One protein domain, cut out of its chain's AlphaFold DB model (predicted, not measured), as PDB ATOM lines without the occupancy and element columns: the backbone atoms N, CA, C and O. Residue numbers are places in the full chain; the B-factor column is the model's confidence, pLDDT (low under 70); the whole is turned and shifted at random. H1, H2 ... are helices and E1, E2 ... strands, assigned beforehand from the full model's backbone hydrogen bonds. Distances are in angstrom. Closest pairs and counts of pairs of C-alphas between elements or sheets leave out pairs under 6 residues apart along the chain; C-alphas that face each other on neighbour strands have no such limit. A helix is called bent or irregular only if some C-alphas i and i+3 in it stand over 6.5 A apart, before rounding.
ATOM      1  N   PRO A  48       4.933  -4.768  -9.858       94.00
ATOM      2  CA  PRO A  48       4.750  -3.790 -10.925       94.00
ATOM      3  C   PRO A  48       3.316  -3.241 -10.942       94.00
ATOM      4  O   PRO A  48       2.358  -3.980 -10.712       94.00
ATOM      5  N   LEU A  49       3.152  -1.934 -11.182       93.94
ATOM      6  CA  LEU A  49       1.830  -1.297 -11.099       93.94
ATOM      7  C   LEU A  49       0.871  -1.783 -12.185       93.94
ATOM      8  O   LEU A  49      -0.330  -1.816 -11.946       93.94
ATOM      9  N   ASP A  50       1.380  -2.188 -13.346       94.00
ATOM     10  CA  ASP A  50       0.566  -2.766 -14.412       94.00
ATOM     11  C   ASP A  50      -0.041  -4.113 -13.986       94.00
ATOM     12  O   ASP A  50      -1.218  -4.358 -14.237       94.00
ATOM     13  N   VAL A  51       0.717  -4.942 -13.260       94.25
ATOM     14  CA  VAL A  51       0.225  -6.191 -12.654       94.25
ATOM     15  C   VAL A  51      -0.805  -5.899 -11.564       94.25
ATOM     16  O   VAL A  51      -1.857  -6.532 -11.531       94.25
ATOM     17  N   VAL A  52      -0.555  -4.904 -10.703       95.50
ATOM     18  CA  VAL A  52      -1.526  -4.500  -9.668       95.50
ATOM     19  C   VAL A  52      -2.844  -4.054 -10.297       95.50
ATOM     20  O   VAL A  52      -3.911  -4.453  -9.830       95.50
ATOM     21  N   VAL A  53      -2.787  -3.240 -11.355       95.88
ATOM     22  CA  VAL A  53      -3.984  -2.785 -12.073       95.88
ATOM     23  C   VAL A  53      -4.684  -3.959 -12.751       95.88
ATOM     24  O   VAL A  53      -5.900  -4.052 -12.637       95.88
ATOM     25  N   LEU A  54      -3.946  -4.874 -13.383       95.06
ATOM     26  CA  LEU A  54      -4.503  -6.071 -14.015       95.06
ATOM     27  C   LEU A  54      -5.260  -6.953 -13.017       95.06
ATOM     28  O   LEU A  54      -6.399  -7.316 -13.262       95.06
ATOM     29  N   GLU A  55      -4.679  -7.265 -11.861       94.25
ATOM     30  CA  GLU A  55      -5.329  -8.122 -10.857       94.25
ATOM     31  C   GLU A  55      -6.558  -7.457 -10.203       94.25
ATOM     32  O   GLU A  55      -7.412  -8.132  -9.623       94.25
ATOM     33  N   ASN A  56      -6.662  -6.127 -10.285       94.69
ATOM     34  CA  ASN A  56      -7.675  -5.342  -9.577       94.69
ATOM     35  C   ASN A  56      -8.513  -4.441 -10.497       94.69
ATOM     36  O   ASN A  56      -9.177  -3.517 -10.012       94.69
ATOM     37  N   TRP A  57      -8.513  -4.686 -11.811       95.75
ATOM     38  CA  TRP A  57      -9.169  -3.806 -12.784       95.75
ATOM     39  C   TRP A  57     -10.659  -3.633 -12.467       95.75
ATOM     40  O   TRP A  57     -11.200  -2.538 -12.604       95.75
ATOM     41  N   TRP A  58     -11.310  -4.692 -11.978       95.31
ATOM     42  CA  TRP A  58     -12.736  -4.711 -11.663       95.31
ATOM     43  C   TRP A  58     -13.080  -3.788 -10.491       95.31
ATOM     44  O   TRP A  58     -14.101  -3.110 -10.546       95.31
ATOM     45  N   ARG A  59     -12.207  -3.665  -9.479       93.94
ATOM     46  CA  ARG A  59     -12.392  -2.723  -8.354       93.94
ATOM     47  C   ARG A  59     -12.285  -1.274  -8.810       93.94
ATOM     48  O   ARG A  59     -13.021  -0.406  -8.351       93.94
ATOM     49  N   LEU A  60     -11.354  -1.005  -9.721       95.12
ATOM     50  CA  LEU A  60     -11.199   0.316 -10.324       95.12
ATOM     51  C   LEU A  60     -12.420   0.657 -11.193       95.12
ATOM     52  O   LEU A  60     -13.029   1.713 -11.021       95.12
ATOM     53  N   ALA A  61     -12.831  -0.269 -12.063       96.06
ATOM     54  CA  ALA A  61     -13.989  -0.093 -12.929       96.06
ATOM     55  C   ALA A  61     -15.297   0.054 -12.141       96.06
ATOM     56  O   ALA A  61     -16.078   0.944 -12.453       96.06
ATOM     57  N   GLU A  62     -15.547  -0.740 -11.096       94.81
ATOM     58  CA  GLU A  62     -16.791  -0.646 -10.319       94.81
ATOM     59  C   GLU A  62     -16.904   0.668  -9.531       94.81
ATOM     60  O   GLU A  62     -18.009   1.120  -9.216       94.81
ATOM     61  N   ARG A  63     -15.758   1.289  -9.217       93.62
ATOM     62  CA  ARG A  63     -15.692   2.604  -8.580       93.62
ATOM     63  C   ARG A  63     -16.005   3.726  -9.563       93.62
ATOM     64  O   ARG A  63     -16.725   4.651  -9.191       93.62
ATOM     65  N   TRP A  64     -15.450   3.673 -10.773       93.88
ATOM     66  CA  TRP A  64     -15.632   4.724 -11.781       93.88
ATOM     67  C   TRP A  64     -16.929   4.585 -12.577       93.88
ATOM     68  O   TRP A  64     -17.514   5.592 -12.968       93.88
ATOM     69  N   PHE A  65     -17.395   3.356 -12.778       95.56
ATOM     70  CA  PHE A  65     -18.540   3.011 -13.619       95.56
ATOM     71  C   PHE A  65     -19.516   2.097 -12.855       95.56
ATOM     72  O   PHE A  65     -19.757   0.963 -13.269       95.56
ATOM     73  N   PRO A  66     -20.071   2.528 -11.706       95.00
ATOM     74  CA  PRO A  66     -20.956   1.683 -10.906       95.00
ATOM     75  C   PRO A  66     -22.214   1.301 -11.699       95.00
ATOM     76  O   PRO A  66     -22.991   2.161 -12.100       95.00
ATOM     77  N   GLY A  67     -22.438   0.005 -11.908       95.38
ATOM     78  CA  GLY A  67     -23.505  -0.525 -12.762       95.38
ATOM     79  C   GLY A  67     -23.134  -0.645 -14.242       95.38
ATOM     80  O   GLY A  67     -23.979  -1.062 -15.033       95.38
ATOM     81  N   GLY A  68     -21.898  -0.298 -14.612       97.38
ATOM     82  CA  GLY A  68     -21.358  -0.487 -15.952       97.38
ATOM     83  C   GLY A  68     -21.300  -1.958 -16.350       97.38
ATOM     84  O   GLY A  68     -21.217  -2.850 -15.502       97.38
ATOM     85  N   LEU A  69     -21.355  -2.195 -17.655       98.31
ATOM     86  CA  LEU A  69     -21.361  -3.527 -18.244       98.31
ATOM     87  C   LEU A  69     -20.074  -3.759 -19.033       98.31
ATOM     88  O   LEU A  69     -19.750  -2.963 -19.909       98.31
ATOM     89  N   VAL A  70     -19.370  -4.851 -18.750       98.44
ATOM     90  CA  VAL A  70     -18.247  -5.350 -19.550       98.44
ATOM     91  C   VAL A  70     -18.801  -6.053 -20.781       98.44
ATOM     92  O   VAL A  70     -19.580  -6.996 -20.641       98.44
ATOM     93  N   VAL A  71     -18.396  -5.590 -21.962       97.69
ATOM     94  CA  VAL A  71     -19.020  -5.937 -23.250       97.69
ATOM     95  C   VAL A  71     -18.017  -6.480 -24.268       97.69
ATOM     96  O   VAL A  71     -16.797  -6.402 -24.075       97.69
ATOM     97  N   ARG A  72     -18.545  -6.982 -25.392       96.50
ATOM     98  CA  ARG A  72     -17.795  -7.390 -26.592       96.50
ATOM     99  C   ARG A  72     -16.681  -8.382 -26.237       96.50
ATOM    100  O   ARG A  72     -16.916  -9.333 -25.489       96.50
ATOM    101  N   ARG A  73     -15.463  -8.200 -26.759       97.12
ATOM    102  CA  ARG A  73     -14.343  -9.116 -26.500       97.12
ATOM    103  C   ARG A  73     -13.960  -9.200 -25.024       97.12
ATOM    104  O   ARG A  73     -13.547 -10.260 -24.573       97.12
ATOM    105  N   SER A  74     -14.135  -8.123 -24.254       98.00
ATOM    106  CA  SER A  74     -13.777  -8.102 -22.829       98.00
ATOM    107  C   SER A  74     -14.707  -8.938 -21.955       98.00
ATOM    108  O   SER A  74     -14.318  -9.298 -20.849       98.00
ATOM    109  N   ALA A  75     -15.907  -9.281 -22.430       97.44
ATOM    110  CA  ALA A  75     -16.790 -10.206 -21.723       97.44
ATOM    111  C   ALA A  75     -16.315 -11.670 -21.807       97.44
ATOM    112  O   ALA A  75     -16.837 -12.536 -21.106       97.44
ATOM    113  N   VAL A  76     -15.331 -11.963 -22.664       96.62
ATOM    114  CA  VAL A  76     -14.809 -13.313 -22.870       96.62
ATOM    115  C   VAL A  76     -13.673 -13.596 -21.877       96.62
ATOM    116  O   VAL A  76     -12.704 -12.832 -21.829       96.62
ATOM    117  N   PRO A  77     -13.743 -14.700 -21.104       93.81
ATOM    118  CA  PRO A  77     -12.705 -15.049 -20.137       93.81
ATOM    119  C   PRO A  77     -11.301 -15.097 -20.755       93.81
ATOM    120  O   PRO A  77     -11.107 -15.681 -21.823       93.81
ATOM    121  N   GLY A  78     -10.317 -14.501 -20.076       94.19
ATOM    122  CA  GLY A  78      -8.912 -14.492 -20.495       94.19
ATOM    123  C   GLY A  78      -8.528 -13.386 -21.486       94.19
ATOM    124  O   GLY A  78      -7.337 -13.183 -21.734       94.19
ATOM    125  N   VAL A  79      -9.492 -12.667 -22.077       96.50
ATOM    126  CA  VAL A  79      -9.192 -11.596 -23.046       96.50
ATOM    127  C   VAL A  79      -8.593 -10.375 -22.355       96.50
ATOM    128  O   VAL A  79      -7.587  -9.844 -22.826       96.50
ATOM    129  N   ILE A  80      -9.167  -9.953 -21.225       96.94
ATOM    130  CA  ILE A  80      -8.687  -8.787 -20.472       96.94
ATOM    131  C   ILE A  80      -7.251  -9.018 -19.992       96.94
ATOM    132  O   ILE A  80      -6.406  -8.133 -20.118       96.94
ATOM    133  N   GLU A  81      -6.961 -10.214 -19.483       94.94
ATOM    134  CA  GLU A  81      -5.647 -10.600 -18.975       94.94
ATOM    135  C   GLU A  81      -4.572 -10.515 -20.061       94.94
ATOM    136  O   GLU A  81      -3.477 -10.001 -19.823       94.94
ATOM    137  N   ARG A  82      -4.904 -10.985 -21.268       95.44
ATOM    138  CA  ARG A  82      -3.995 -11.000 -22.417       95.44
ATOM    139  C   ARG A  82      -3.779  -9.612 -23.014       95.44
ATOM    140  O   ARG A  82      -2.670  -9.299 -23.436       95.44
ATOM    141  N   GLU A  83      -4.829  -8.802 -23.094       95.69
ATOM    142  CA  GLU A  83      -4.826  -7.569 -23.894       95.69
ATOM    143  C   GLU A  83      -4.738  -6.295 -23.050       95.69
ATOM    144  O   GLU A  83      -4.554  -5.208 -23.595       95.69
ATOM    145  N   LYS A  84      -4.846  -6.419 -21.721       96.62
ATOM    146  CA  LYS A  84      -4.801  -5.309 -20.756       96.62
ATOM    147  C   LYS A  84      -5.760  -4.165 -21.125       96.62
ATOM    148  O   LYS A  84      -5.462  -2.987 -20.918       96.62
ATOM    149  N   VAL A  85      -6.921  -4.508 -21.681       97.38
ATOM    150  CA  VAL A  85      -7.995  -3.571 -22.024       97.38
ATOM    151  C   VAL A  85      -9.346  -4.132 -21.603       97.38
ATOM    152  O   VAL A  85      -9.639  -5.311 -21.808       97.38
ATOM    153  N   VAL A  86     -10.181  -3.266 -21.032       98.00
ATOM    154  CA  VAL A  86     -11.587  -3.555 -20.764       98.00
ATOM    155  C   VAL A  86     -12.482  -2.591 -21.539       98.00
ATOM    156  O   VAL A  86     -12.368  -1.372 -21.392       98.00
ATOM    157  N   TYR A  87     -13.375  -3.150 -22.356       98.00
ATOM    158  CA  TYR A  87     -14.457  -2.428 -23.018       98.00
ATOM    159  C   TYR A  87     -15.705  -2.449 -22.138       98.00
ATOM    160  O   TYR A  87     -16.165  -3.508 -21.703       98.00
ATOM    161  N   LEU A  88     -16.245  -1.263 -21.870       97.69
ATOM    162  CA  LEU A  88     -17.369  -1.038 -20.976       97.69
ATOM    163  C   LEU A  88     -18.464  -0.237 -21.674       97.69
ATOM    164  O   LEU A  88     -18.198   0.688 -22.437       97.69
ATOM    165  N   THR A  89     -19.707  -0.534 -21.329       96.62
ATOM    166  CA  THR A  89     -20.846   0.342 -21.583       96.62
ATOM    167  C   THR A  89     -21.278   1.022 -20.289       96.62
ATOM    168  O   THR A  89     -21.510   0.346 -19.282       96.62
ATOM    169  N   PHE A  90     -21.408   2.355 -20.304       96.94
ATOM    170  CA  PHE A  90     -21.847   3.111 -19.125       96.94
ATOM    171  C   PHE A  90     -22.534   4.446 -19.464       96.94
ATOM    172  O   PHE A  90     -21.891   5.441 -19.804       96.94
ATOM    173  N   GLY A  91     -23.861   4.490 -19.301       93.44
ATOM    174  CA  GLY A  91     -24.659   5.703 -19.493       93.44
ATOM    175  C   GLY A  91     -24.437   6.335 -20.872       93.44
ATOM    176  O   GLY A  91     -24.550   5.666 -21.895       93.44
ATOM    177  N   ARG A  92     -24.116   7.633 -20.891       93.38
ATOM    178  CA  ARG A  92     -23.754   8.389 -22.107       93.38
ATOM    179  C   ARG A  92     -22.247   8.650 -22.222       93.38
ATOM    180  O   ARG A  92     -21.833   9.499 -23.003       93.38
ATOM    181  N   MET A  93     -21.433   7.994 -21.395       92.62
ATOM    182  CA  MET A  93     -20.000   8.260 -21.339       92.62
ATOM    183  C   MET A  93     -19.289   7.668 -22.556       92.62
ATOM    184  O   MET A  93     -19.575   6.545 -22.956       92.62
ATOM    185  N   HIS A  94     -18.332   8.414 -23.101       94.50
ATOM    186  CA  HIS A  94     -17.452   7.958 -24.166       94.50
ATOM    187  C   HIS A  94     -16.012   8.378 -23.860       94.50
ATOM    188  O   HIS A  94     -15.768   9.538 -23.522       94.50
ATOM    189  N   GLY A  95     -15.059   7.457 -23.986       94.88
ATOM    190  CA  GLY A  95     -13.638   7.773 -23.879       94.88
ATOM    191  C   GLY A  95     -12.782   6.608 -23.406       94.88
ATOM    192  O   GLY A  95     -13.278   5.569 -22.980       94.88
ATOM    193  N   THR A  96     -11.467   6.806 -23.460       96.12
ATOM    194  CA  THR A  96     -10.483   5.836 -22.975       96.12
ATOM    195  C   THR A  96      -9.640   6.452 -21.867       96.12
ATOM    196  O   THR A  96      -9.110   7.548 -22.015       96.12
ATOM    197  N   THR A  97      -9.499   5.729 -20.758       95.25
ATOM    198  CA  THR A  97      -8.583   6.061 -19.660       95.25
ATOM    199  C   THR A  97      -7.483   5.010 -19.595       95.25
ATOM    200  O   THR A  97      -7.775   3.819 -19.521       95.25
ATOM    201  N   GLN A  98      -6.222   5.441 -19.601       96.12
ATOM    202  CA  GLN A  98      -5.066   4.551 -19.495       96.12
ATOM    203  C   GLN A  98      -4.354   4.740 -18.159       96.12
ATOM    204  O   GLN A  98      -4.047   5.863 -17.759       96.12
ATOM    205  N   ILE A  99      -4.083   3.632 -17.468       95.75
ATOM    206  CA  ILE A  99      -3.446   3.615 -16.152       95.75
ATOM    207  C   ILE A  99      -2.417   2.495 -16.136       95.75
ATOM    208  O   ILE A  99      -2.777   1.331 -16.269       95.75
ATOM    209  N   HIS A 100      -1.139   2.853 -15.977       95.56
ATOM    210  CA  HIS A 100      -0.026   1.896 -15.892       95.56
ATOM    211  C   HIS A 100      -0.075   0.814 -16.986       95.56
ATOM    212  O   HIS A 100       0.081  -0.365 -16.709       95.56
ATOM    213  N   GLY A 101      -0.345   1.209 -18.236       94.62
ATOM    214  CA  GLY A 101      -0.402   0.286 -19.379       94.62
ATOM    215  C   GLY A 101      -1.698  -0.523 -19.522       94.62
ATOM    216  O   GLY A 101      -1.805  -1.299 -20.465       94.62
ATOM    217  N   PHE A 102      -2.683  -0.325 -18.645       97.62
ATOM    218  CA  PHE A 102      -4.016  -0.919 -18.754       97.62
ATOM    219  C   PHE A 102      -5.038   0.120 -19.235       97.62
ATOM    220  O   PHE A 102      -5.040   1.256 -18.747       97.62
ATOM    221  N   ARG A 103      -5.913  -0.245 -20.179       97.56
ATOM    222  CA  ARG A 103      -6.930   0.657 -20.751       97.56
ATOM    223  C   ARG A 103      -8.343   0.314 -20.281       97.56
ATOM    224  O   ARG A 103      -8.770  -0.833 -20.341       97.56
ATOM    225  N   PHE A 104      -9.089   1.340 -19.892       97.75
ATOM    226  CA  PHE A 104     -10.536   1.299 -19.709       97.75
ATOM    227  C   PHE A 104     -11.163   2.108 -20.837       97.75
ATOM    228  O   PHE A 104     -11.039   3.334 -20.849       97.75
ATOM    229  N   THR A 105     -11.807   1.434 -21.783       97.38
ATOM    230  CA  THR A 105     -12.505   2.073 -22.898       97.38
ATOM    231  C   THR A 105     -13.996   1.981 -22.642       97.38
ATOM    232  O   THR A 105     -14.546   0.892 -22.509       97.38
ATOM    233  N   VAL A 106     -14.650   3.130 -22.525       96.75
ATOM    234  CA  VAL A 106     -16.072   3.233 -22.205       96.75
ATOM    235  C   VAL A 106     -16.797   3.848 -23.390       96.75
ATOM    236  O   VAL A 106     -16.334   4.838 -23.958       96.75
ATOM    237  N   SER A 107     -17.942   3.280 -23.743       95.00
ATOM    238  CA  SER A 107     -18.853   3.823 -24.747       95.00
ATOM    239  C   SER A 107     -20.290   3.874 -24.213       95.00
ATOM    240  O   SER A 107     -20.634   3.167 -23.257       95.00
ATOM    241  N   PRO A 108     -21.175   4.671 -24.833       93.88
ATOM    242  CA  PRO A 108     -22.607   4.488 -24.677       93.88
ATOM    243  C   PRO A 108     -23.013   3.108 -25.207       93.88
ATOM    244  O   PRO A 108     -22.327   2.525 -26.049       93.88
ATOM    245  N   GLY A 109     -24.132   2.582 -24.721       91.56
ATOM    246  CA  GLY A 109     -24.620   1.276 -25.148       91.56
ATOM    247  C   GLY A 109     -25.784   0.771 -24.304       91.56
ATOM    248  O   GLY A 109     -26.300   1.464 -23.423       91.56
ATOM    249  N   ARG A 110     -26.185  -0.470 -24.577       93.44
ATOM    250  CA  ARG A 110     -27.324  -1.130 -23.928       93.44
ATOM    251  C   ARG A 110     -27.001  -1.463 -22.459       93.44
ATOM    252  O   ARG A 110     -25.927  -2.011 -22.193       93.44
ATOM    253  N   PRO A 111     -27.908  -1.194 -21.500       93.94
ATOM    254  CA  PRO A 111     -27.688  -1.517 -20.089       93.94
ATOM    255  C   PRO A 111     -27.652  -3.034 -19.855       93.94
ATOM    256  O   PRO A 111     -28.011  -3.816 -20.732       93.94
ATOM    257  N   ALA A 112     -27.233  -3.459 -18.662       95.19
ATOM    258  CA  ALA A 112     -27.201  -4.874 -18.291       95.19
ATOM    259  C   ALA A 112     -28.609  -5.505 -18.211       95.19
ATOM    260  O   ALA A 112     -29.516  -4.910 -17.622       95.19
ATOM    261  N   VAL A 113     -28.760  -6.729 -18.723       93.25
ATOM    262  CA  VAL A 113     -29.997  -7.532 -18.682       93.25
ATOM    263  C   VAL A 113     -30.130  -8.250 -17.353       93.25
ATOM    264  O   VAL A 113     -29.192  -8.896 -16.887       93.25
ATOM    265  N   LYS A 114     -31.313  -8.158 -16.740       90.31
ATOM    266  CA  LYS A 114     -31.604  -8.729 -15.420       90.31
ATOM    267  C   LYS A 114     -33.032  -9.262 -15.396       90.31
ATOM    268  O   LYS A 114     -33.912  -8.671 -16.007       90.31
ATOM    269  N   GLY A 115     -33.264 -10.328 -14.631       82.00
ATOM    270  CA  GLY A 115     -34.614 -10.791 -14.293       82.00
ATOM    271  C   GLY A 115     -35.395 -11.493 -15.411       82.00
ATOM    272  O   GLY A 115     -36.591 -11.671 -15.244       82.00
ATOM    273  N   VAL A 116     -34.754 -11.907 -16.513       77.31
ATOM    274  CA  VAL A 116     -35.431 -12.601 -17.628       77.31
ATOM    275  C   VAL A 116     -35.299 -14.124 -17.492       77.31
ATOM    276  O   VAL A 116     -36.229 -14.814 -17.091       77.31
ATOM    277  N   LYS A 117     -34.115 -14.666 -17.794       75.56
ATOM    278  CA  LYS A 117     -33.773 -16.097 -17.710       75.56
ATOM    279  C   LYS A 117     -32.275 -16.222 -17.447       75.56
ATOM    280  O   LYS A 117     -31.500 -15.419 -17.960       75.56
ATOM    281  N   ASN A 118     -31.848 -17.231 -16.689       67.00
ATOM    282  CA  ASN A 118     -30.456 -17.341 -16.219       67.00
ATOM    283  C   ASN A 118     -29.391 -17.307 -17.332       67.00
ATOM    284  O   ASN A 118     -28.315 -16.778 -17.096       67.00
ATOM    285  N   MET A 119     -29.677 -17.833 -18.530       73.69
ATOM    286  CA  MET A 119     -28.726 -17.824 -19.658       73.69
ATOM    287  C   MET A 119     -28.682 -16.497 -20.431       73.69
ATOM    288  O   MET A 119     -27.722 -16.242 -21.153       73.69
ATOM    289  N   VAL A 120     -29.712 -15.665 -20.274       85.62
ATOM    290  CA  VAL A 120     -29.868 -14.370 -20.950       85.62
ATOM    291  C   VAL A 120     -29.358 -13.228 -20.070       85.62
ATOM    292  O   VAL A 120     -28.810 -12.252 -20.580       85.62
ATOM    293  N   ASN A 121     -29.528 -13.360 -18.751       92.12
ATOM    294  CA  ASN A 121     -29.111 -12.365 -17.772       92.12
ATOM    295  C   ASN A 121     -27.594 -12.158 -17.789       92.12
ATOM    296  O   ASN A 121     -26.823 -13.119 -17.773       92.12
ATOM    297  N   ASP A 122     -27.185 -10.895 -17.734       96.19
ATOM    298  CA  ASP A 122     -25.783 -10.525 -17.587       96.19
ATOM    299  C   ASP A 122     -25.299 -10.854 -16.166       96.19
ATOM    300  O   ASP A 122     -26.032 -10.744 -15.175       96.19
ATOM    301  N   HIS A 123     -24.042 -11.275 -16.054       95.25
ATOM    302  CA  HIS A 123     -23.473 -11.761 -14.803       95.25
ATOM    303  C   HIS A 123     -23.029 -10.597 -13.925       95.25
ATOM    304  O   HIS A 123     -22.358  -9.679 -14.384       95.25
ATOM    305  N   ARG A 124     -23.367 -10.631 -12.636       95.00
ATOM    306  CA  ARG A 124     -22.931  -9.600 -11.689       95.00
ATOM    307  C   ARG A 124     -21.466  -9.810 -11.299       95.00
ATOM    308  O   ARG A 124     -21.099 -10.905 -10.886       95.00
ATOM    309  N   LEU A 125     -20.670  -8.743 -11.344       94.12
ATOM    310  CA  LEU A 125     -19.281  -8.704 -10.879       94.12
ATOM    311  C   LEU A 125     -19.104  -7.496  -9.953       94.12
ATOM    312  O   LEU A 125     -18.893  -6.379 -10.412       94.12
ATOM    313  N   GLY A 126     -19.251  -7.695  -8.642       92.50
ATOM    314  CA  GLY A 126     -19.263  -6.579  -7.689       92.50
ATOM    315  C   GLY A 126     -20.412  -5.607  -7.987       92.50
ATOM    316  O   GLY A 126     -21.582  -6.011  -7.985       92.50
ATOM    317  N   LYS A 127     -20.090  -4.332  -8.249       95.31
ATOM    318  CA  LYS A 127     -21.061  -3.330  -8.744       95.31
ATOM    319  C   LYS A 127     -21.142  -3.256 -10.274       95.31
ATOM    320  O   LYS A 127     -21.937  -2.468 -10.777       95.31
ATOM    321  N   LEU A 128     -20.356  -4.039 -11.004       97.31
ATOM    322  CA  LEU A 128     -20.411  -4.159 -12.462       97.31
ATOM    323  C   LEU A 128     -21.306  -5.320 -12.896       97.31
ATOM    324  O   LEU A 128     -21.762  -6.145 -12.096       97.31
ATOM    325  N   PHE A 129     -21.500  -5.392 -14.206       97.88
ATOM    326  CA  PHE A 129     -22.038  -6.541 -14.911       97.88
ATOM    327  C   PHE A 129     -21.061  -6.992 -15.999       97.88
ATOM    328  O   PHE A 129     -20.227  -6.210 -16.453       97.88
ATOM    329  N   VAL A 130     -21.186  -8.236 -16.444       97.94
ATOM    330  CA  VAL A 130     -20.470  -8.812 -17.587       97.94
ATOM    331  C   VAL A 130     -21.499  -9.420 -18.528       97.94
ATOM    332  O   VAL A 130     -22.386 -10.134 -18.054       97.94
ATOM    333  N   SER A 131     -21.390  -9.138 -19.830       97.69
ATOM    334  CA  SER A 131     -22.316  -9.667 -20.834       97.69
ATOM    335  C   SER A 131     -22.472 -11.181 -20.695       97.69
ATOM    336  O   SER A 131     -21.489 -11.913 -20.560       97.69
ATOM    337  N   SER A 132     -23.717 -11.656 -20.740       96.00
ATOM    338  CA  SER A 132     -24.013 -13.082 -20.838       96.00
ATOM    339  C   SER A 132     -23.361 -13.670 -22.088       96.00
ATOM    340  O   SER A 132     -23.059 -12.961 -23.049       96.00
ATOM    341  N   ARG A 133     -23.167 -14.990 -22.121       94.62
ATOM    342  CA  ARG A 133     -22.561 -15.659 -23.282       94.62
ATOM    343  C   ARG A 133     -23.280 -15.326 -24.596       94.62
ATOM    344  O   ARG A 133     -22.621 -15.068 -25.598       94.62
ATOM    345  N   VAL A 134     -24.613 -15.336 -24.585       95.44
ATOM    346  CA  VAL A 134     -25.438 -15.030 -25.766       95.44
ATOM    347  C   VAL A 134     -25.200 -13.587 -26.202       95.44
ATOM    348  O   VAL A 134     -24.930 -13.324 -27.371       95.44
ATOM    349  N   ARG A 135     -25.240 -12.652 -25.248       96.44
ATOM    350  CA  ARG A 135     -24.998 -11.237 -25.513       96.44
ATOM    351  C   ARG A 135     -23.589 -10.995 -26.048       96.44
ATOM    352  O   ARG A 135     -23.443 -10.289 -27.038       96.44
ATOM    353  N   ALA A 136     -22.575 -11.622 -25.458       96.88
ATOM    354  CA  ALA A 136     -21.197 -11.519 -25.916       96.88
ATOM    355  C   ALA A 136     -21.041 -12.015 -27.363       96.88
ATOM    356  O   ALA A 136     -20.324 -11.389 -28.134       96.88
ATOM    357  N   MET A 137     -21.727 -13.088 -27.775       97.38
ATOM    358  CA  MET A 137     -21.716 -13.521 -29.181       97.38
ATOM    359  C   MET A 137     -22.308 -12.465 -30.116       97.38
ATOM    360  O   MET A 137     -21.692 -12.155 -31.129       97.38
ATOM    361  N   LEU A 138     -23.457 -11.883 -29.760       97.50
ATOM    362  CA  LEU A 138     -24.080 -10.826 -30.561       97.50
ATOM    363  C   LEU A 138     -23.191  -9.575 -30.630       97.50
ATOM    364  O   LEU A 138     -22.935  -9.055 -31.709       97.50
ATOM    365  N   GLU A 139     -22.657  -9.126 -29.496       96.88
ATOM    366  CA  GLU A 139     -21.755  -7.971 -29.422       96.88
ATOM    367  C   GLU A 139     -20.462  -8.184 -30.224       96.88
ATOM    368  O   GLU A 139     -19.937  -7.239 -30.800       96.88
ATOM    369  N   ASN A 140     -19.948  -9.417 -30.302       97.81
ATOM    370  CA  ASN A 140     -18.756  -9.731 -31.097       97.81
ATOM    371  C   ASN A 140     -19.036  -9.895 -32.606       97.81
ATOM    372  O   ASN A 140     -18.078 -10.025 -33.370       97.81
ATOM    373  N   LEU A 141     -20.304  -9.867 -33.035       97.50
ATOM    374  CA  LEU A 141     -20.727  -9.787 -34.444       97.50
ATOM    375  C   LEU A 141     -21.162  -8.370 -34.851       97.50
ATOM    376  O   LEU A 141     -21.306  -8.081 -36.039       97.50
ATOM    377  N   GLU A 142     -21.380  -7.479 -33.886       94.00
ATOM    378  CA  GLU A 142     -21.732  -6.083 -34.135       94.00
ATOM    379  C   GLU A 142     -20.465  -5.301 -34.510       94.00
ATOM    380  O   GLU A 142     -19.702  -4.870 -33.650       94.00
ATOM    381  N   PHE A 143     -20.208  -5.165 -35.815       86.00
ATOM    382  CA  PHE A 143     -19.048  -4.423 -36.305       86.00
ATOM    383  C   PHE A 143     -19.091  -2.958 -35.854       86.00
ATOM    384  O   PHE A 143     -20.012  -2.221 -36.209       86.00
ATOM    385  N   ASP A 144     -18.060  -2.554 -35.118       84.31
ATOM    386  CA  ASP A 144     -17.811  -1.181 -34.700       84.31
ATOM    387  C   ASP A 144     -16.695  -0.604 -35.581       84.31
ATOM    388  O   ASP A 144     -15.548  -1.046 -35.508       84.31
ATOM    389  N   ILE A 145     -17.042   0.348 -36.453       83.00
ATOM    390  CA  ILE A 145     -16.086   0.965 -37.382       83.00
ATOM    391  C   ILE A 145     -15.050   1.830 -36.659       83.00
ATOM    392  O   ILE A 145     -13.920   1.947 -37.130       83.00
ATOM    393  N   ASP A 146     -15.424   2.401 -35.514       84.25
ATOM    394  CA  ASP A 146     -14.569   3.296 -34.742       84.25
ATOM    395  C   ASP A 146     -13.643   2.511 -33.803       84.25
ATOM    396  O   ASP A 146     -12.584   3.007 -33.417       84.25
ATOM    397  N   GLN A 147     -14.031   1.284 -33.433       86.25
ATOM    398  CA  GLN A 147     -13.250   0.383 -32.577       86.25
ATOM    399  C   GLN A 147     -13.280  -1.066 -33.098       86.25
ATOM    400  O   GLN A 147     -13.778  -1.963 -32.401       86.25
ATOM    401  N   PRO A 148     -12.746  -1.352 -34.299       90.81
ATOM    402  CA  PRO A 148     -12.780  -2.696 -34.879       90.81
ATOM    403  C   PRO A 148     -12.026  -3.722 -34.021       90.81
ATOM    404  O   PRO A 148     -12.361  -4.905 -34.003       90.81
ATOM    405  N   GLU A 149     -11.035  -3.283 -33.246       93.69
ATOM    406  CA  GLU A 149     -10.282  -4.119 -32.318       93.69
ATOM    407  C   GLU A 149     -11.076  -4.498 -31.062       93.69
ATOM    408  O   GLU A 149     -10.584  -5.256 -30.231       93.69
ATOM    409  N   SER A 150     -12.289  -3.988 -30.876       94.50
ATOM    410  CA  SER A 150     -13.100  -4.275 -29.693       94.50
ATOM    411  C   SER A 150     -13.934  -5.552 -29.787       94.50
ATOM    412  O   SER A 150     -14.487  -5.998 -28.779       94.50
ATOM    413  N   ILE A 151     -13.974  -6.175 -30.963       96.19
ATOM    414  CA  ILE A 151     -14.704  -7.415 -31.231       96.19
ATOM    415  C   ILE A 151     -13.754  -8.557 -31.607       96.19
ATOM    416  O   ILE A 151     -12.620  -8.341 -32.036       96.19
ATOM    417  N   LEU A 152     -14.225  -9.794 -31.445       96.44
ATOM    418  CA  LEU A 152     -13.522 -11.017 -31.847       96.44
ATOM    419  C   LEU A 152     -13.968 -11.537 -33.223       96.44
ATOM    420  O   LEU A 152     -13.227 -12.286 -33.859       96.44
ATOM    421  N   GLY A 153     -15.154 -11.137 -33.690       95.81
ATOM    422  CA  GLY A 153     -15.669 -11.466 -35.015       95.81
ATOM    423  C   GLY A 153     -16.135 -12.916 -35.196       95.81
ATOM    424  O   GLY A 153     -16.178 -13.723 -34.264       95.81
ATOM    425  N   TYR A 154     -16.471 -13.234 -36.449       96.50
ATOM    426  CA  TYR A 154     -17.080 -14.502 -36.869       96.50
ATOM    427  C   TYR A 154     -16.289 -15.741 -36.441       96.50
ATOM    428  O   TYR A 154     -16.884 -16.684 -35.929       96.50
ATOM    429  N   GLY A 155     -14.961 -15.743 -36.610       95.69
ATOM    430  CA  GLY A 155     -14.137 -16.921 -36.316       95.69
ATOM    431  C   GLY A 155     -14.262 -17.378 -34.861       95.69
ATOM    432  O   GLY A 155     -14.495 -18.554 -34.592       95.69
ATOM    433  N   TRP A 156     -14.213 -16.433 -33.917       96.75
ATOM    434  CA  TRP A 156     -14.394 -16.750 -32.502       96.75
ATOM    435  C   TRP A 156     -15.811 -17.245 -32.189       96.75
ATOM    436  O   TRP A 156     -15.976 -18.196 -31.421       96.75
ATOM    437  N   VAL A 157     -16.834 -16.626 -32.791       98.06
ATOM    438  CA  VAL A 157     -18.228 -17.047 -32.600       98.06
ATOM    439  C   VAL A 157     -18.435 -18.468 -33.111       98.06
ATOM    440  O   VAL A 157     -18.972 -19.301 -32.382       98.06
ATOM    441  N   GLU A 158     -17.960 -18.788 -34.315       97.06
ATOM    442  CA  GLU A 158     -18.049 -20.136 -34.878       97.06
ATOM    443  C   GLU A 158     -17.330 -21.174 -33.995       97.06
ATOM    444  O   GLU A 158     -17.872 -22.255 -33.754       97.06
ATOM    445  N   ASP A 159     -16.167 -20.851 -33.426       96.12
ATOM    446  CA  ASP A 159     -15.460 -21.739 -32.492       96.12
ATOM    447  C   ASP A 159     -16.224 -21.972 -31.180       96.12
ATOM    448  O   ASP A 159     -16.248 -23.087 -30.638       96.12
ATOM    449  N   GLU A 160     -16.866 -20.933 -30.648       96.44
ATOM    450  CA  GLU A 160     -17.710 -21.029 -29.456       96.44
ATOM    451  C   GLU A 160     -19.001 -21.822 -29.734       96.44
ATOM    452  O   GLU A 160     -19.444 -22.600 -28.885       96.44
ATOM    453  N   LEU A 161     -19.571 -21.703 -30.936       96.88
ATOM    454  CA  LEU A 161     -20.702 -22.512 -31.398       96.88
ATOM    455  C   LEU A 161     -20.315 -23.983 -31.576       96.88
ATOM    456  O   LEU A 161     -21.043 -24.865 -31.122       96.88
ATOM    457  N   ARG A 162     -19.144 -24.280 -32.155       95.75
ATOM    458  CA  ARG A 162     -18.626 -25.658 -32.243       95.75
ATOM    459  C   ARG A 162     -18.431 -26.266 -30.858       95.75
ATOM    460  O   ARG A 162     -18.765 -27.431 -30.654       95.75
ATOM    461  N   ARG A 163     -17.910 -25.491 -29.898       95.06
ATOM    462  CA  ARG A 163     -17.825 -25.915 -28.491       95.06
ATOM    463  C   ARG A 163     -19.207 -26.207 -27.920       95.06
ATOM    464  O   ARG A 163     -19.399 -27.284 -27.363       95.06
ATOM    465  N   LEU A 164     -20.175 -25.307 -28.108       94.69
ATOM    466  CA  LEU A 164     -21.553 -25.523 -27.657       94.69
ATOM    467  C   LEU A 164     -22.132 -26.819 -28.217       94.69
ATOM    468  O   LEU A 164     -22.643 -27.640 -27.464       94.69
ATOM    469  N   TYR A 165     -21.996 -27.017 -29.527       94.19
ATOM    470  CA  TYR A 165     -22.515 -28.182 -30.228       94.19
ATOM    471  C   TYR A 165     -21.882 -29.484 -29.733       94.19
ATOM    472  O   TYR A 165     -22.593 -30.456 -29.506       94.19
ATOM    473  N   ARG A 166     -20.566 -29.513 -29.478       93.19
ATOM    474  CA  ARG A 166     -19.912 -30.703 -28.905       93.19
ATOM    475  C   ARG A 166     -20.459 -31.082 -27.529       93.19
ATOM    476  O   ARG A 166     -20.508 -32.264 -27.214       93.19
ATOM    477  N   HIS A 167     -20.850 -30.103 -26.715       93.44
ATOM    478  CA  HIS A 167     -21.315 -30.347 -25.347       93.44
ATOM    479  C   HIS A 167     -22.832 -30.534 -25.227       93.44
ATOM    480  O   HIS A 167     -23.284 -31.255 -24.344       93.44
ATOM    481  N   GLN A 168     -23.618 -29.869 -26.075       93.56
ATOM    482  CA  GLN A 168     -25.079 -29.769 -25.945       93.56
ATOM    483  C   GLN A 168     -25.837 -30.136 -27.232       93.56
ATOM    484  O   GLN A 168     -27.068 -30.103 -27.266       93.56
ATOM    485  N   GLY A 169     -25.121 -30.485 -28.302       91.81
ATOM    486  CA  GLY A 169     -25.692 -30.866 -29.588       91.81
ATOM    487  C   GLY A 169     -26.531 -29.768 -30.242       91.81
ATOM    488  O   GLY A 169     -26.434 -28.581 -29.925       91.81
ATOM    489  N   TYR A 170     -27.391 -30.193 -31.168       92.81
ATOM    490  CA  TYR A 170     -28.319 -29.319 -31.891       92.81
ATOM    491  C   TYR A 170     -29.260 -28.558 -30.946       92.81
ATOM    492  O   TYR A 170     -29.515 -27.374 -31.149       92.81
ATOM    493  N   ALA A 171     -29.727 -29.211 -29.876       92.81
ATOM    494  CA  ALA A 171     -30.627 -28.601 -28.900       92.81
ATOM    495  C   ALA A 171     -30.004 -27.367 -28.223       92.81
ATOM    496  O   ALA A 171     -30.688 -26.359 -28.053       92.81
ATOM    497  N   GLY A 172     -28.705 -27.413 -27.903       93.19
ATOM    498  CA  GLY A 172     -27.984 -26.261 -27.357       93.19
ATOM    499  C   GLY A 172     -27.918 -25.080 -28.328       93.19
ATOM    500  O   GLY A 172     -28.108 -23.938 -27.915       93.19
ATOM    501  N   LEU A 173     -27.711 -25.343 -29.623       94.44
ATOM    502  CA  LEU A 173     -27.702 -24.293 -30.651       94.44
ATOM    503  C   LEU A 173     -29.090 -23.668 -30.839       94.44
ATOM    504  O   LEU A 173     -29.202 -22.449 -30.913       94.44
ATOM    505  N   VAL A 174     -30.154 -24.478 -30.844       93.56
ATOM    506  CA  VAL A 174     -31.532 -23.968 -30.918       93.56
ATOM    507  C   VAL A 174     -31.853 -23.090 -29.710       93.56
ATOM    508  O   VAL A 174     -32.359 -21.983 -29.878       93.56
ATOM    509  N   ALA A 175     -31.525 -23.543 -28.497       93.31
ATOM    510  CA  ALA A 175     -31.732 -22.753 -27.285       93.31
ATOM    511  C   ALA A 175     -30.969 -21.419 -27.335       93.31
ATOM    512  O   ALA A 175     -31.533 -20.381 -26.994       93.31
ATOM    513  N   LEU A 176     -29.726 -21.434 -27.829       95.12
ATOM    514  CA  LEU A 176     -28.931 -20.226 -28.043       95.12
ATOM    515  C   LEU A 176     -29.603 -19.260 -29.030       95.12
ATOM    516  O   LEU A 176     -29.690 -18.073 -28.734       95.12
ATOM    517  N   CYS A 177     -30.098 -19.741 -30.176       95.25
ATOM    518  CA  CYS A 177     -30.794 -18.903 -31.160       95.25
ATOM    519  C   CYS A 177     -32.068 -18.268 -30.585       95.25
ATOM    520  O   CYS A 177     -32.357 -17.106 -30.863       95.25
ATOM    521  N   MET A 178     -32.810 -19.008 -29.760       93.88
ATOM    522  CA  MET A 178     -34.007 -18.500 -29.081       93.88
ATOM    523  C   MET A 178     -33.653 -17.402 -28.075       93.88
ATOM    524  O   MET A 178     -34.248 -16.324 -28.093       93.88
ATOM    525  N   ASP A 179     -32.641 -17.645 -27.237       94.88
ATOM    526  CA  ASP A 179     -32.147 -16.666 -26.268       94.88
ATOM    527  C   ASP A 179     -31.584 -15.413 -26.987       94.88
ATOM    528  O   ASP A 179     -31.823 -14.282 -26.557       94.88
ATOM    529  N   ALA A 180     -30.903 -15.590 -28.127       95.44
ATOM    530  CA  ALA A 180     -30.414 -14.499 -28.970       95.44
ATOM    531  C   ALA A 180     -31.557 -13.696 -29.606       95.44
ATOM    532  O   ALA A 180     -31.493 -12.470 -29.651       95.44
ATOM    533  N   GLY A 181     -32.620 -14.366 -30.057       94.44
ATOM    534  CA  GLY A 181     -33.820 -13.720 -30.587       94.44
ATOM    535  C   GLY A 181     -34.532 -12.858 -29.543       94.44
ATOM    536  O   GLY A 181     -34.939 -11.734 -29.849       94.44
ATOM    537  N   ALA A 182     -34.621 -13.346 -28.302       91.81
ATOM    538  CA  ALA A 182     -35.186 -12.594 -27.185       91.81
ATOM    539  C   ALA A 182     -34.359 -11.334 -26.871       91.81
ATOM    540  O   ALA A 182     -34.917 -10.241 -26.769       91.81
ATOM    541  N   LEU A 183     -33.027 -11.464 -26.789       93.00
ATOM    542  CA  LEU A 183     -32.128 -10.321 -26.587       93.00
ATOM    543  C   LEU A 183     -32.208  -9.309 -27.727       93.00
ATOM    544  O   LEU A 183     -32.315  -8.109 -27.478       93.00
ATOM    545  N   ALA A 184     -32.184  -9.786 -28.970       94.56
ATOM    546  CA  ALA A 184     -32.246  -8.929 -30.141       94.56
ATOM    547  C   ALA A 184     -33.530  -8.108 -30.181       94.56
ATOM    548  O   ALA A 184     -33.454  -6.901 -30.372       94.56
ATOM    549  N   SER A 185     -34.672  -8.737 -29.901       91.06
ATOM    550  CA  SER A 185     -35.968  -8.051 -29.857       91.06
ATOM    551  C   SER A 185     -36.039  -7.013 -28.733       91.06
ATOM    552  O   SER A 185     -36.697  -5.988 -28.875       91.06
ATOM    553  N   HIS A 186     -35.361  -7.264 -27.610       88.00
ATOM    554  CA  HIS A 186     -35.332  -6.338 -26.479       88.00
ATOM    555  C   HIS A 186     -34.429  -5.117 -26.727       88.00
ATOM    556  O   HIS A 186     -34.709  -4.030 -26.227       88.00
ATOM    557  N   PHE A 187     -33.346  -5.285 -27.490       91.31
ATOM    558  CA  PHE A 187     -32.276  -4.291 -27.598       91.31
ATOM    559  C   PHE A 187     -31.964  -3.785 -29.009       91.31
ATOM    560  O   PHE A 187     -30.997  -3.032 -29.178       91.31
ATOM    561  N   GLY A 188     -32.731  -4.193 -30.016       93.19
ATOM    562  CA  GLY A 188     -32.450  -3.856 -31.408       93.19
ATOM    563  C   GLY A 188     -31.117  -4.447 -31.873       93.19
ATOM    564  O   GLY A 188     -30.219  -3.710 -32.283       93.19
ATOM    565  N   MET A 189     -30.923  -5.758 -31.683       94.81
ATOM    566  CA  MET A 189     -29.730  -6.495 -32.147       94.81
ATOM    567  C   MET A 189     -30.077  -7.494 -33.260       94.81
ATOM    568  O   MET A 189     -29.513  -8.585 -33.323       94.81
ATOM    569  N   GLU A 190     -31.026  -7.148 -34.131       96.62
ATOM    570  CA  GLU A 190     -31.525  -8.028 -35.193       96.62
ATOM    571  C   GLU A 190     -30.421  -8.399 -36.180       96.62
ATOM    572  O   GLU A 190     -30.261  -9.575 -36.490       96.62
ATOM    573  N   LYS A 191     -29.604  -7.427 -36.604       96.56
ATOM    574  CA  LYS A 191     -28.495  -7.697 -37.525       96.56
ATOM    575  C   LYS A 191     -27.485  -8.694 -36.925       96.56
ATOM    576  O   LYS A 191     -27.280  -9.735 -37.540       96.56
ATOM    577  N   PRO A 192     -26.907  -8.475 -35.724       97.25
ATOM    578  CA  PRO A 192     -26.054  -9.485 -35.090       97.25
ATOM    579  C   PRO A 192     -26.727 -10.845 -34.856       97.25
ATOM    580  O   PRO A 192     -26.058 -11.874 -34.926       97.25
ATOM    581  N   ARG A 193     -28.038 -10.881 -34.579       97.50
ATOM    582  CA  ARG A 193     -28.795 -12.139 -34.447       97.50
ATOM    583  C   ARG A 193     -28.834 -12.906 -35.764       97.50
ATOM    584  O   ARG A 193     -28.658 -14.122 -35.753       97.50
ATOM    585  N   ASP A 194     -29.071 -12.217 -36.872       97.31
ATOM    586  CA  ASP A 194     -29.130 -12.841 -38.195       97.31
ATOM    587  C   ASP A 194     -27.754 -13.366 -38.614       97.31
ATOM    588  O   ASP A 194     -27.639 -14.503 -39.070       97.31
ATOM    589  N   GLU A 195     -26.691 -12.609 -38.332       97.88
ATOM    590  CA  GLU A 195     -25.311 -13.077 -38.518       97.88
ATOM    591  C   GLU A 195     -24.994 -14.305 -37.646       97.88
ATOM    592  O   GLU A 195     -24.365 -15.261 -38.106       97.88
ATOM    593  N   LEU A 196     -25.480 -14.339 -36.398       98.12
ATOM    594  CA  LEU A 196     -25.329 -15.506 -35.529       98.12
ATOM    595  C   LEU A 196     -26.026 -16.738 -36.122       98.12
ATOM    596  O   LEU A 196     -25.461 -17.831 -36.078       98.12
ATOM    597  N   ALA A 197     -27.225 -16.578 -36.690       97.06
ATOM    598  CA  ALA A 197     -27.947 -17.670 -37.340       97.06
ATOM    599  C   ALA A 197     -27.151 -18.249 -38.523       97.06
ATOM    600  O   ALA A 197     -27.008 -19.469 -38.618       97.06
ATOM    601  N   ILE A 198     -26.532 -17.391 -39.343       96.62
ATOM    602  CA  ILE A 198     -25.641 -17.810 -40.439       96.62
ATOM    603  C   ILE A 198     -24.446 -18.615 -39.901       96.62
ATOM    604  O   ILE A 198     -24.105 -19.668 -40.447       96.62
ATOM    605  N   CYS A 199     -23.814 -18.175 -38.808       97.38
ATOM    606  CA  CYS A 199     -22.734 -18.938 -38.171       97.38
ATOM    607  C   CYS A 199     -23.197 -20.320 -37.691       97.38
ATOM    608  O   CYS A 199     -22.473 -21.306 -37.852       97.38
ATOM    609  N   VAL A 200     -24.399 -20.419 -37.117       96.31
ATOM    610  CA  VAL A 200     -24.964 -21.701 -36.669       96.31
ATOM    611  C   VAL A 200     -25.179 -22.645 -37.854       96.31
ATOM    612  O   VAL A 200     -24.778 -23.807 -37.775       96.31
ATOM    613  N   GLU A 201     -25.737 -22.161 -38.966       93.75
ATOM    614  CA  GLU A 201     -25.920 -22.958 -40.187       93.75
ATOM    615  C   GLU A 201     -24.592 -23.503 -40.726       93.75
ATOM    616  O   GLU A 201     -24.485 -24.693 -41.031       93.75
ATOM    617  N   ARG A 202     -23.542 -22.671 -40.761       93.44
ATOM    618  CA  ARG A 202     -22.193 -23.101 -41.170       93.44
ATOM    619  C   ARG A 202     -21.626 -24.184 -40.259       93.44
ATOM    620  O   ARG A 202     -21.065 -25.169 -40.742       93.44
ATOM    621  N   VAL A 203     -21.775 -24.029 -38.942       92.44
ATOM    622  CA  VAL A 203     -21.314 -25.030 -37.967       92.44
ATOM    623  C   VAL A 203     -22.052 -26.357 -38.152       92.44
ATOM    624  O   VAL A 203     -21.412 -27.410 -38.109       92.44
ATOM    625  N   LEU A 204     -23.362 -26.326 -38.402       90.75
ATOM    626  CA  LEU A 204     -24.159 -27.527 -38.660       90.75
ATOM    627  C   LEU A 204     -23.751 -28.224 -39.961       90.75
ATOM    628  O   LEU A 204     -23.511 -29.431 -39.941       90.75
ATOM    629  N   ALA A 205     -23.594 -27.473 -41.056       88.44
ATOM    630  CA  ALA A 205     -23.179 -28.012 -42.351       88.44
ATOM    631  C   ALA A 205     -21.829 -28.744 -42.267       88.44
ATOM    632  O   ALA A 205     -21.667 -29.837 -42.806       88.44
ATOM    633  N   LEU A 206     -20.872 -28.179 -41.525       83.62
ATOM    634  CA  LEU A 206     -19.545 -28.770 -41.331       83.62
ATOM    635  C   LEU A 206     -19.526 -29.946 -40.344       83.62
ATOM    636  O   LEU A 206     -18.543 -30.679 -40.291       83.62
ATOM    637  N   SER A 207     -20.585 -30.133 -39.554       76.00
ATOM    638  CA  SER A 207     -20.658 -31.192 -38.541       76.00
ATOM    639  C   SER A 207     -21.198 -32.521 -39.085       76.00
ATOM    640  O   SER A 207     -21.388 -33.451 -38.304       76.00
TER     641      SER A 207
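Overview. This is residues 48 to 207 of the 225 residues of an uncharacterized protein of Burkholderiales bacterium RIFCSPLOWO2_02_FULL_67_64 (UniProt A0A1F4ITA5). The domain is an elongated body of two lobes. At one end is a small three-stranded sheet, with H2 packed over one of its faces and H1, H3 and H4 grazing it; at the other end are the long helices H6b and H7, a helical hairpin, with H6a crossing H7. Between the ends lie H3, H5 and the short strand hairpin of E4 and E5. The printed part has 160 residues with seven named helices and five named strands, in the order H1 H2 H3 H4 E1 E2 E3 E4 E5 H5 H6 H7; the larger sheet has the order E1 E3 E2 and is mixed, and the class is mixed, helices and strands. The whole is compact, with a radius of gyration of the C-alphas of 15.9 A, and spans 48 by 30 by 29 A.

Along the chain. H1 is residues 49 to 55, 9.9 A long, with C-alpha 49 at (1.830, -1.297, -11.099). H2 is residues 57 to 64, 10.7 A; H3 is residues 72 to 75 and H4 residues 79 to 83. The strands E1, residues 85 to 89, and E2, residues 95 to 99, each measure 13.4 A, and E3, residues 102 to 107, measures 16.7 A. E4 is residues 123 to 125 and E5 residues 128 to 130. H5 is residues 133 to 139, 9.9 A, with C-alpha 133 at (-22.561, -15.659, -23.282). H6, residues 153 to 187, was assigned as one helix by its hydrogen bonds but is bent: C-alphas 167 and 170 are 9.6 A apart. Its arms are H6a, residues 153 to 167, 22.0 A, and H6b, residues 170 to 187, 25.7 A. H7, residues 190 to 206, is 24.7 A long and ends with C-alpha 206 at (-19.545, -28.770, -41.331).

Arrangement. In the larger sheet E3 is the inner strand. E1 and E3 are parallel at 20 degrees, with N 88 and O 105 within hydrogen-bond range at 2.8 A. E2 and E3 are an antiparallel hairpin, with N 97 and O 104 at 2.8 A. H2 is on this sheet over E3, at a height of 8.3 A, slantwise to the strands at 47 degrees on the local plane. H1, H3 and H4 are on it too, but each only grazes it; the closest C-alphas of H3 and E1, Ser 74 and Val 86, are 5.5 A apart. E4 and E5 are an antiparallel hairpin, with N 123 and O 130 at 2.8 A. The closest C-alphas of H2 and E5, Glu 62 and Leu 128, are 5.5 A apart. H5 is the hub and touches H3, closest at the C-alphas of Arg 72 and Glu 139, 4.9 A. H5 touches H6b at a steep tilt of 54 degrees, closest at Val 134 and Ala 180, 5.9 A between C-alphas. H5 touches H7 at a steep tilt of 64 degrees, closest at the C-alphas of Leu 138 and Pro 192, 5.1 A. H6b and H7 are a helical hairpin at a shallow tilt of 11 degrees, opposite ways, with the closest C-alphas, Ala 184 and Glu 190, 5.2 A apart. H6a touches H7 at a steep tilt of 56 degrees, closest at the C-alphas of Glu 158 and Cys 199, 5.9 A. The helix packing is mostly crossed, with one shallow tilt among five touching pairs. H1 and H7 are apart, for instance. In H1, H2, H4, H5, H6a, H6b and H7 every O i to N i+4 pair is within hydrogen-bond range; H3 is too short for such a pair.

Size, cuts and confidence. The two C-alphas farthest apart, those of Pro 48 and Ala 205, are 48.5 A apart. The printed part has no cut. The long links are E3 to E4, residues 108 to 122, and H5 to H6, residues 140 to 152. The mean pLDDT of the printed part is 94.0, and residue 118 alone is under 70.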